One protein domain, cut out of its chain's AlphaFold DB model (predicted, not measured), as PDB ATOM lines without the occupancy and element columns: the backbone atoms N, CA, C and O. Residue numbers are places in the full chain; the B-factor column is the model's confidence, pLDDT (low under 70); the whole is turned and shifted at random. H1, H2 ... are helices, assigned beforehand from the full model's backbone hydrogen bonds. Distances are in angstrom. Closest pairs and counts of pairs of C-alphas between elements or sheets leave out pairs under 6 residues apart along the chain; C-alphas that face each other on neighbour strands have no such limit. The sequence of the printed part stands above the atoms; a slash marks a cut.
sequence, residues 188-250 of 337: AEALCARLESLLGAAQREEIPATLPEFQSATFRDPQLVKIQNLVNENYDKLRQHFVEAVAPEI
ATOM      1  N   ALA A 188      10.332 -15.024  39.324       45.69
ATOM      2  CA  ALA A 188       9.094 -14.820  38.571       45.69
ATOM      3  C   ALA A 188       9.115 -15.555  37.218       45.69
ATOM      4  O   ALA A 188       8.133 -16.192  36.840       45.69
ATOM      5  N   GLU A 189      10.266 -15.572  36.551       51.22
ATOM      6  CA  GLU A 189      10.514 -16.269  35.289       51.22
ATOM      7  C   GLU A 189      10.305 -17.786  35.424       51.22
ATOM      8  O   GLU A 189       9.735 -18.421  34.537       51.22
ATOM      9  N   ALA A 190      10.701 -18.372  36.559       59.56
ATOM     10  CA  ALA A 190      10.504 -19.794  36.846       59.56
ATOM     11  C   ALA A 190       9.036 -20.139  37.163       59.56
ATOM     12  O   ALA A 190       8.628 -21.293  37.007       59.56
ATOM     13  N   LEU A 191       8.235 -19.156  37.588       59.19
ATOM     14  CA  LEU A 191       6.789 -19.298  37.756       59.19
ATOM     15  C   LEU A 191       6.084 -19.203  36.390       59.19
ATOM     16  O   LEU A 191       5.276 -20.076  36.071       59.19
ATOM     17  N   CYS A 192       6.465 -18.237  35.547       55.97
ATOM     18  CA  CYS A 192       5.969 -18.093  34.173       55.97
ATOM     19  C   CYS A 192       6.265 -19.330  33.310       55.97
ATOM     20  O   CYS A 192       5.331 -19.951  32.807       55.97
ATOM     21  N   ALA A 193       7.523 -19.776  33.225       65.62
ATOM     22  CA  ALA A 193       7.894 -20.959  32.437       65.62
ATOM     23  C   ALA A 193       7.187 -22.245  32.920       65.62
ATOM     24  O   ALA A 193       6.901 -23.158  32.142       65.62
ATOM     25  N   ARG A 194       6.859 -22.326  34.218       66.69
ATOM     26  CA  ARG A 194       6.096 -23.444  34.788       66.69
ATOM     27  C   ARG A 194       4.597 -23.347  34.500       66.69
ATOM     28  O   ARG A 194       3.972 -24.389  34.315       66.69
ATOM     29  N   LEU A 195       4.030 -22.142  34.436       61.81
ATOM     30  CA  LEU A 195       2.671 -21.909  33.939       61.81
ATOM     31  C   LEU A 195       2.568 -22.296  32.461       61.81
ATOM     32  O   LEU A 195       1.721 -23.114  32.120       61.81
ATOM     33  N   GLU A 196       3.472 -21.806  31.612       66.81
ATOM     34  CA  GLU A 196       3.548 -22.165  30.188       66.81
ATOM     35  C   GLU A 196       3.666 -23.684  29.983       66.81
ATOM     36  O   GLU A 196       2.934 -24.260  29.178       66.81
ATOM     37  N   SER A 197       4.514 -24.364  30.764       69.31
ATOM     38  CA  SER A 197       4.667 -25.825  30.696       69.31
ATOM     39  C   SER A 197       3.438 -26.614  31.172       69.31
ATOM     40  O   SER A 197       3.288 -27.769  30.768       69.31
ATOM     41  N   LEU A 198       2.586 -26.050  32.035       58.81
ATOM     42  CA  LEU A 198       1.320 -26.673  32.444       58.81
ATOM     43  C   LEU A 198       0.224 -26.407  31.402       58.81
ATOM     44  O   LEU A 198      -0.471 -27.330  30.978       58.81
ATOM     45  N   LEU A 199       0.120 -25.161  30.938       60.38
ATOM     46  CA  LEU A 199      -0.876 -24.711  29.966       60.38
ATOM     47  C   LEU A 199      -0.648 -25.347  28.584       60.38
ATOM     48  O   LEU A 199      -1.607 -25.767  27.945       60.38
ATOM     49  N   GLY A 200       0.608 -25.531  28.164       58.28
ATOM     50  CA  GLY A 200       0.965 -26.228  26.921       58.28
ATOM     51  C   GLY A 200       0.683 -27.739  26.917       58.28
ATOM     52  O   GLY A 200       0.669 -28.349  25.849       58.28
ATOM     53  N   ALA A 201       0.443 -28.348  28.085       52.62
ATOM     54  CA  ALA A 201       0.019 -29.746  28.208       52.62
ATOM     55  C   ALA A 201      -1.515 -29.904  28.270       52.62
ATOM     56  O   ALA A 201      -2.036 -30.990  28.000       52.62
ATOM     57  N   ALA A 202      -2.245 -28.835  28.605       50.94
ATOM     58  CA  ALA A 202      -3.703 -28.794  28.588       50.94
ATOM     59  C   ALA A 202      -4.237 -28.486  27.173       50.94
ATOM     60  O   ALA A 202      -3.625 -27.775  26.378       50.94
ATOM     61  N   GLN A 203      -5.409 -29.026  26.826       48.19
ATOM     62  CA  GLN A 203      -5.986 -28.855  25.487       48.19
ATOM     63  C   GLN A 203      -6.616 -27.467  25.294       48.19
ATOM     64  O   GLN A 203      -7.823 -27.322  25.464       48.19
ATOM     65  N   ARG A 204      -5.820 -26.478  24.861       47.22
ATOM     66  CA  ARG A 204      -6.294 -25.163  24.367       47.22
ATOM     67  C   ARG A 204      -7.373 -24.499  25.248       47.22
ATOM     68  O   ARG A 204      -8.369 -23.994  24.733       47.22
ATOM     69  N   GLU A 205      -7.158 -24.447  26.559       54.09
ATOM     70  CA  GLU A 205      -7.700 -23.316  27.321       54.09
ATOM     71  C   GLU A 205      -6.825 -22.111  26.930       54.09
ATOM     72  O   GLU A 205      -5.609 -22.142  27.131       54.09
ATOM     73  N   GLU A 206      -7.400 -21.118  26.240       69.94
ATOM     74  CA  GLU A 206      -6.653 -19.929  25.809       69.94
ATOM     75  C   GLU A 206      -6.118 -19.203  27.044       69.94
ATOM     76  O   GLU A 206      -6.867 -18.936  27.984       69.94
ATOM     77  N   ILE A 207      -4.810 -18.921  27.061       69.44
ATOM     78  CA  ILE A 207      -4.173 -18.239  28.189       69.44
ATOM     79  C   ILE A 207      -4.752 -16.819  28.248       69.44
ATOM     80  O   ILE A 207      -4.588 -16.085  27.270       69.44
ATOM     81  N   PRO A 208      -5.414 -16.421  29.352       81.44
ATOM     82  CA  PRO A 208      -6.003 -15.093  29.475       81.44
ATOM     83  C   PRO A 208      -4.971 -13.989  29.227       81.44
ATOM     84  O   PRO A 208      -3.911 -13.980  29.858       81.44
ATOM     85  N   ALA A 209      -5.269 -13.073  28.306       72.25
ATOM     86  CA  ALA A 209      -4.329 -12.045  27.865       72.25
ATOM     87  C   ALA A 209      -4.318 -10.831  28.804       72.25
ATOM     88  O   ALA A 209      -3.320 -10.111  28.879       72.25
ATOM     89  N   THR A 210      -5.413 -10.605  29.536       79.75
ATOM     90  CA  THR A 210      -5.525  -9.530  30.530       79.75
ATOM     91  C   THR A 210      -5.803 -10.070  31.932       79.75
ATOM     92  O   THR A 210      -6.357 -11.157  32.112       79.75
ATOM     93  N   LEU A 211      -5.446  -9.295  32.964       78.38
ATOM     94  CA  LEU A 211      -5.722  -9.681  34.350       78.38
ATOM     95  C   LEU A 211      -7.232  -9.888  34.616       78.38
ATOM     96  O   LEU A 211      -7.558 -10.914  35.203       78.38
ATOM     97  N   PRO A 212      -8.177  -9.042  34.151       84.50
ATOM     98  CA  PRO A 212      -9.612  -9.307  34.311       84.50
ATOM     99  C   PRO A 212     -10.090 -10.621  33.673       84.50
ATOM    100  O   PRO A 212     -10.946 -11.300  34.246       84.50
ATOM    101  N   GLU A 213      -9.529 -11.028  32.530       84.88
ATOM    102  CA  GLU A 213      -9.788 -12.356  31.954       84.88
ATOM    103  C   GLU A 213      -9.209 -13.454  32.860       84.88
ATOM    104  O   GLU A 213      -9.904 -14.413  33.184       84.88
ATOM    105  N   PHE A 214      -7.976 -13.296  33.356       86.56
ATOM    106  CA  PHE A 214      -7.346 -14.259  34.271       86.56
ATOM    107  C   PHE A 214      -8.108 -14.405  35.598       86.56
ATOM    108  O   PHE A 214      -8.169 -15.494  36.168       86.56
ATOM    109  N   GLN A 215      -8.730 -13.328  36.078       86.44
ATOM    110  CA  GLN A 215      -9.560 -13.320  37.284       86.44
ATOM    111  C   GLN A 215     -10.955 -13.923  37.071       86.44
ATOM    112  O   GLN A 215     -11.553 -14.403  38.032       86.44
ATOM    113  N   SER A 216     -11.472 -13.915  35.838       88.75
ATOM    114  CA  SER A 216     -12.795 -14.462  35.495       88.75
ATOM    115  C   SER A 216     -12.752 -15.863  34.863       88.75
ATOM    116  O   SER A 216     -13.775 -16.547  34.824       88.75
ATOM    117  N   ALA A 217     -11.579 -16.327  34.423       91.00
ATOM    118  CA  ALA A 217     -11.370 -17.660  33.867       91.00
ATOM    119  C   ALA A 217     -11.631 -18.776  34.898       91.00
ATOM    120  O   ALA A 217     -11.042 -18.811  35.977       91.00
ATOM    121  N   THR A 218     -12.480 -19.747  34.556       93.31
ATOM    122  CA  THR A 218     -12.752 -20.915  35.410       93.31
ATOM    123  C   THR A 218     -11.809 -22.072  35.076       93.31
ATOM    124  O   THR A 218     -12.168 -22.959  34.298       93.31
ATOM    125  N   PHE A 219     -10.609 -22.075  35.661       90.56
ATOM    126  CA  PHE A 219      -9.630 -23.148  35.455       90.56
ATOM    127  C   PHE A 219     -10.109 -24.496  36.011       90.56
ATOM    128  O   PHE A 219     -10.652 -24.575  37.116       90.56
ATOM    129  N   ARG A 220      -9.851 -25.582  35.270       89.69
ATOM    130  CA  ARG A 220     -10.168 -26.956  35.714       89.69
ATOM    131  C   ARG A 220      -9.054 -27.623  36.527       89.69
ATOM    132  O   ARG A 220      -9.333 -28.569  37.259       89.69
ATOM    133  N   ASP A 221      -7.811 -27.154  36.407       88.62
ATOM    134  CA  ASP A 221      -6.665 -27.684  37.154       88.62
ATOM    135  C   ASP A 221      -6.624 -27.104  38.589       88.62
ATOM    136  O   ASP A 221      -6.514 -25.883  38.752       88.62
ATOM    137  N   PRO A 222      -6.641 -27.941  39.651       89.31
ATOM    138  CA  PRO A 222      -6.507 -27.492  41.039       89.31
ATOM    139  C   PRO A 222      -5.233 -26.693  41.361       89.31
ATOM    140  O   PRO A 222      -5.199 -26.006  42.384       89.31
ATOM    141  N   GLN A 223      -4.174 -26.786  40.552       85.69
ATOM    142  CA  GLN A 223      -2.967 -25.965  40.681       85.69
ATOM    143  C   GLN A 223      -3.163 -24.577  40.066       85.69
ATOM    144  O   GLN A 223      -2.793 -23.588  40.696       85.69
ATOM    145  N   LEU A 224      -3.799 -24.478  38.894       81.75
ATOM    146  CA  LEU A 224      -4.121 -23.183  38.281       81.75
ATOM    147  C   LEU A 224      -5.107 -22.397  39.153       81.75
ATOM    148  O   LEU A 224      -4.872 -21.220  39.404       81.75
ATOM    149  N   VAL A 225      -6.115 -23.055  39.738       91.69
ATOM    150  CA  VAL A 225      -7.021 -22.438  40.731       91.69
ATOM    151  C   VAL A 225      -6.259 -21.914  41.960       91.69
ATOM    152  O   VAL A 225      -6.564 -20.838  42.471       91.69
ATOM    153  N   LYS A 226      -5.226 -22.624  42.441       89.88
ATOM    154  CA  LYS A 226      -4.375 -22.129  43.541       89.88
ATOM    155  C   LYS A 226      -3.538 -20.918  43.138       89.88
ATOM    156  O   LYS A 226      -3.411 -19.999  43.940       89.88
ATOM    157  N   ILE A 227      -2.979 -20.912  41.928       84.62
ATOM    158  CA  ILE A 227      -2.200 -19.778  41.414       84.62
ATOM    159  C   ILE A 227      -3.117 -18.565  41.213       84.62
ATOM    160  O   ILE A 227      -2.773 -17.480  41.665       84.62
ATOM    161  N   GLN A 228      -4.308 -18.755  40.642       91.56
ATOM    162  CA  GLN A 228      -5.330 -17.717  40.489       91.56
ATOM    163  C   GLN A 228      -5.720 -17.098  41.839       91.56
ATOM    164  O   GLN A 228      -5.672 -15.881  41.993       91.56
ATOM    165  N   ASN A 229      -6.018 -17.927  42.846       90.38
ATOM    166  CA  ASN A 229      -6.324 -17.447  44.195       90.38
ATOM    167  C   ASN A 229      -5.144 -16.689  44.830       90.38
ATOM    168  O   ASN A 229      -5.358 -15.645  45.434       90.38
ATOM    169  N   LEU A 230      -3.905 -17.168  44.661       89.31
ATOM    170  CA  LEU A 230      -2.705 -16.507  45.188       89.31
ATOM    171  C   LEU A 230      -2.412 -15.168  44.488       89.31
ATOM    172  O   LEU A 230      -1.975 -14.218  45.138       89.31
ATOM    173  N   VAL A 231      -2.649 -15.081  43.176       85.75
ATOM    174  CA  VAL A 231      -2.559 -13.829  42.411       85.75
ATOM    175  C   VAL A 231      -3.617 -12.847  42.904       85.75
ATOM    176  O   VAL A 231      -3.265 -11.718  43.226       85.75
ATOM    177  N   ASN A 232      -4.870 -13.283  43.054       87.00
ATOM    178  CA  ASN A 232      -5.960 -12.442  43.558       87.00
ATOM    179  C   ASN A 232      -5.683 -11.931  44.976       87.00
ATOM    180  O   ASN A 232      -5.697 -10.727  45.201       87.00
ATOM    181  N   GLU A 233      -5.339 -12.819  45.913       88.94
ATOM    182  CA  GLU A 233      -5.088 -12.454  47.312       88.94
ATOM    183  C   GLU A 233      -3.923 -11.456  47.454       88.94
ATOM    184  O   GLU A 233      -3.980 -10.546  48.280       88.94
ATOM    185  N   ASN A 234      -2.867 -11.590  46.645       85.38
ATOM    186  CA  ASN A 234      -1.743 -10.652  46.669       85.38
ATOM    187  C   ASN A 234      -2.025  -9.357  45.893       85.38
ATOM    188  O   ASN A 234      -1.548  -8.299  46.300       85.38
ATOM    189  N   TYR A 235      -2.816  -9.410  44.821       84.75
ATOM    190  CA  TYR A 235      -3.242  -8.231  44.064       84.75
ATOM    191  C   TYR A 235      -4.213  -7.362  44.869       84.75
ATOM    192  O   TYR A 235      -4.027  -6.148  44.925       84.75
ATOM    193  N   ASP A 236      -5.170  -7.964  45.578       81.56
ATOM    194  CA  ASP A 236      -6.069  -7.240  46.482       81.56
ATOM    195  C   ASP A 236      -5.309  -6.648  47.680       81.56
ATOM    196  O   ASP A 236      -5.570  -5.503  48.043       81.56
ATOM    197  N   LYS A 237      -4.297  -7.337  48.233       83.94
ATOM    198  CA  LYS A 237      -3.389  -6.743  49.240       83.94
ATOM    199  C   LYS A 237      -2.580  -5.572  48.686       83.94
ATOM    200  O   LYS A 237      -2.446  -4.560  49.369       83.94
ATOM    201  N   LEU A 238      -2.045  -5.686  47.468       74.94
ATOM    202  CA  LEU A 238      -1.293  -4.607  46.819       74.94
ATOM    203  C   LEU A 238      -2.199  -3.393  46.564       74.94
ATOM    204  O   LEU A 238      -1.820  -2.263  46.868       74.94
ATOM    205  N   ARG A 239      -3.423  -3.635  46.077       79.06
ATOM    206  CA  ARG A 239      -4.474  -2.627  45.896       79.06
ATOM    207  C   ARG A 239      -4.853  -1.967  47.218       79.06
ATOM    208  O   ARG A 239      -4.920  -0.745  47.275       79.06
ATOM    209  N   GLN A 240      -5.092  -2.756  48.264       75.75
ATOM    210  CA  GLN A 240      -5.447  -2.260  49.590       75.75
ATOM    211  C   GLN A 240      -4.319  -1.399  50.161       75.75
ATOM    212  O   GLN A 240      -4.569  -0.256  50.519       75.75
ATOM    213  N   HIS A 241      -3.071  -1.874  50.136       72.88
ATOM    214  CA  HIS A 241      -1.911  -1.092  50.571       72.88
ATOM    215  C   HIS A 241      -1.749   0.205  49.759       72.88
ATOM    216  O   HIS A 241      -1.419   1.249  50.315       72.88
ATOM    217  N   PHE A 242      -2.004   0.181  48.450       72.00
ATOM    218  CA  PHE A 242      -1.979   1.387  47.618       72.00
ATOM    219  C   PHE A 242      -3.097   2.379  47.998       72.00
ATOM    220  O   PHE A 242      -2.850   3.578  48.106       72.00
ATOM    221  N   VAL A 243      -4.310   1.894  48.278       71.75
ATOM    222  CA  VAL A 243      -5.448   2.720  48.725       71.75
ATOM    223  C   VAL A 243      -5.279   3.236  50.164       71.75
ATOM    224  O   VAL A 243      -5.717   4.343  50.460       71.75
ATOM    225  N   GLU A 244      -4.639   2.477  51.052       73.44
ATOM    226  CA  GLU A 244      -4.468   2.831  52.469       73.44
ATOM    227  C   GLU A 244      -3.220   3.681  52.741       73.44
ATOM    228  O   GLU A 244      -3.267   4.541  53.617       73.44
ATOM    229  N   ALA A 245      -2.120   3.473  52.005       72.50
ATOM    230  CA  ALA A 245      -0.858   4.184  52.225       72.50
ATOM    231  C   ALA A 245      -0.558   5.267  51.174       72.50
ATOM    232  O   ALA A 245      -0.005   6.301  51.526       72.50
ATOM    233  N   VAL A 246      -0.914   5.061  49.899       69.25
ATOM    234  CA  VAL A 246      -0.502   5.965  48.801       69.25
ATOM    235  C   VAL A 246      -1.607   6.957  48.428       69.25
ATOM    236  O   VAL A 246      -1.346   8.147  48.260       69.25
ATOM    237  N   ALA A 247      -2.862   6.508  48.345       69.75
ATOM    238  CA  ALA A 247      -3.986   7.384  48.008       69.75
ATOM    239  C   ALA A 247      -4.263   8.536  49.011       69.75
ATOM    240  O   ALA A 247      -4.784   9.554  48.557       69.75
ATOM    241  N   PRO A 248      -3.931   8.459  50.322       73.50
ATOM    242  CA  PRO A 248      -4.060   9.607  51.229       73.50
ATOM    243  C   PRO A 248      -2.978  10.681  51.042       73.50
ATOM    244  O   PRO A 248      -3.251  11.862  51.263       73.50
ATOM    245  N   GLU A 249      -1.761  10.296  50.642       72.12
ATOM    246  CA  GLU A 249      -0.657  11.242  50.408       72.12
ATOM    247  C   GLU A 249      -0.784  11.958  49.055       72.12
ATOM    248  O   GLU A 249      -0.327  13.090  48.900       72.12
ATOM    249  N   ILE A 250      -1.466  11.345  48.083       76.06
ATOM    250  CA  ILE A 250      -1.707  11.942  46.768       76.06
ATOM    251  C   ILE A 250      -2.980  12.808  46.798       76.06
ATOM    252  O   ILE A 250      -4.104  12.311  46.831       76.06
TER     253      ILE A 250
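What this domain is: This is residues 188 to 250 of the 337 residues of an uncharacterized protein of Gregarina niphandrodes (UniProt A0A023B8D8). A small body, made of H1, H2, their loops and the first part of the long helix H3, has an arm, residues 233 to 250, that sticks out and makes the length. The 63 printed residues hold three named helices, H1, H2, H3 in chain order, and no named strand: all helix. The whole is loose, radius of gyration of the C-alphas 14.5 A, and only just elongated, spanning 47 by 24 by 20 A.

Where its parts are: Find C-alpha 188 at (9.094, -14.820, 38.571); there H1 begins, residues 188 to 199, 16.5 A long. H2 is residues 211 to 216, 8.6 A. H3, residues 222 to 246, runs 34.9 A to C-alpha 246 at (-0.502, 5.965, 48.801).

How they stand to each other: H1 and H3 are near each other, with 7 pairs of C-alphas within 10 A. H1 and H2 are apart. Look at Gln 215 and Gln 228, C-alphas 6.9 A apart, the closest of H2 and H3, which only just touch, with 3 pairs within 8 A, through residues 228 to 232 of H3 alone. They run opposite ways at a steep tilt of 55 degrees. Every O i to N i+4 pair is within hydrogen-bond range in H1, H2 and H3.

The domain as a whole: The two C-alphas farthest apart, of Gln 203 and Glu 249, are 47.5 A apart. The printed part has no cut; H1 to H2 is a long link. Low confidence, under 70, covers residues 188 to 207 and 246 to 247.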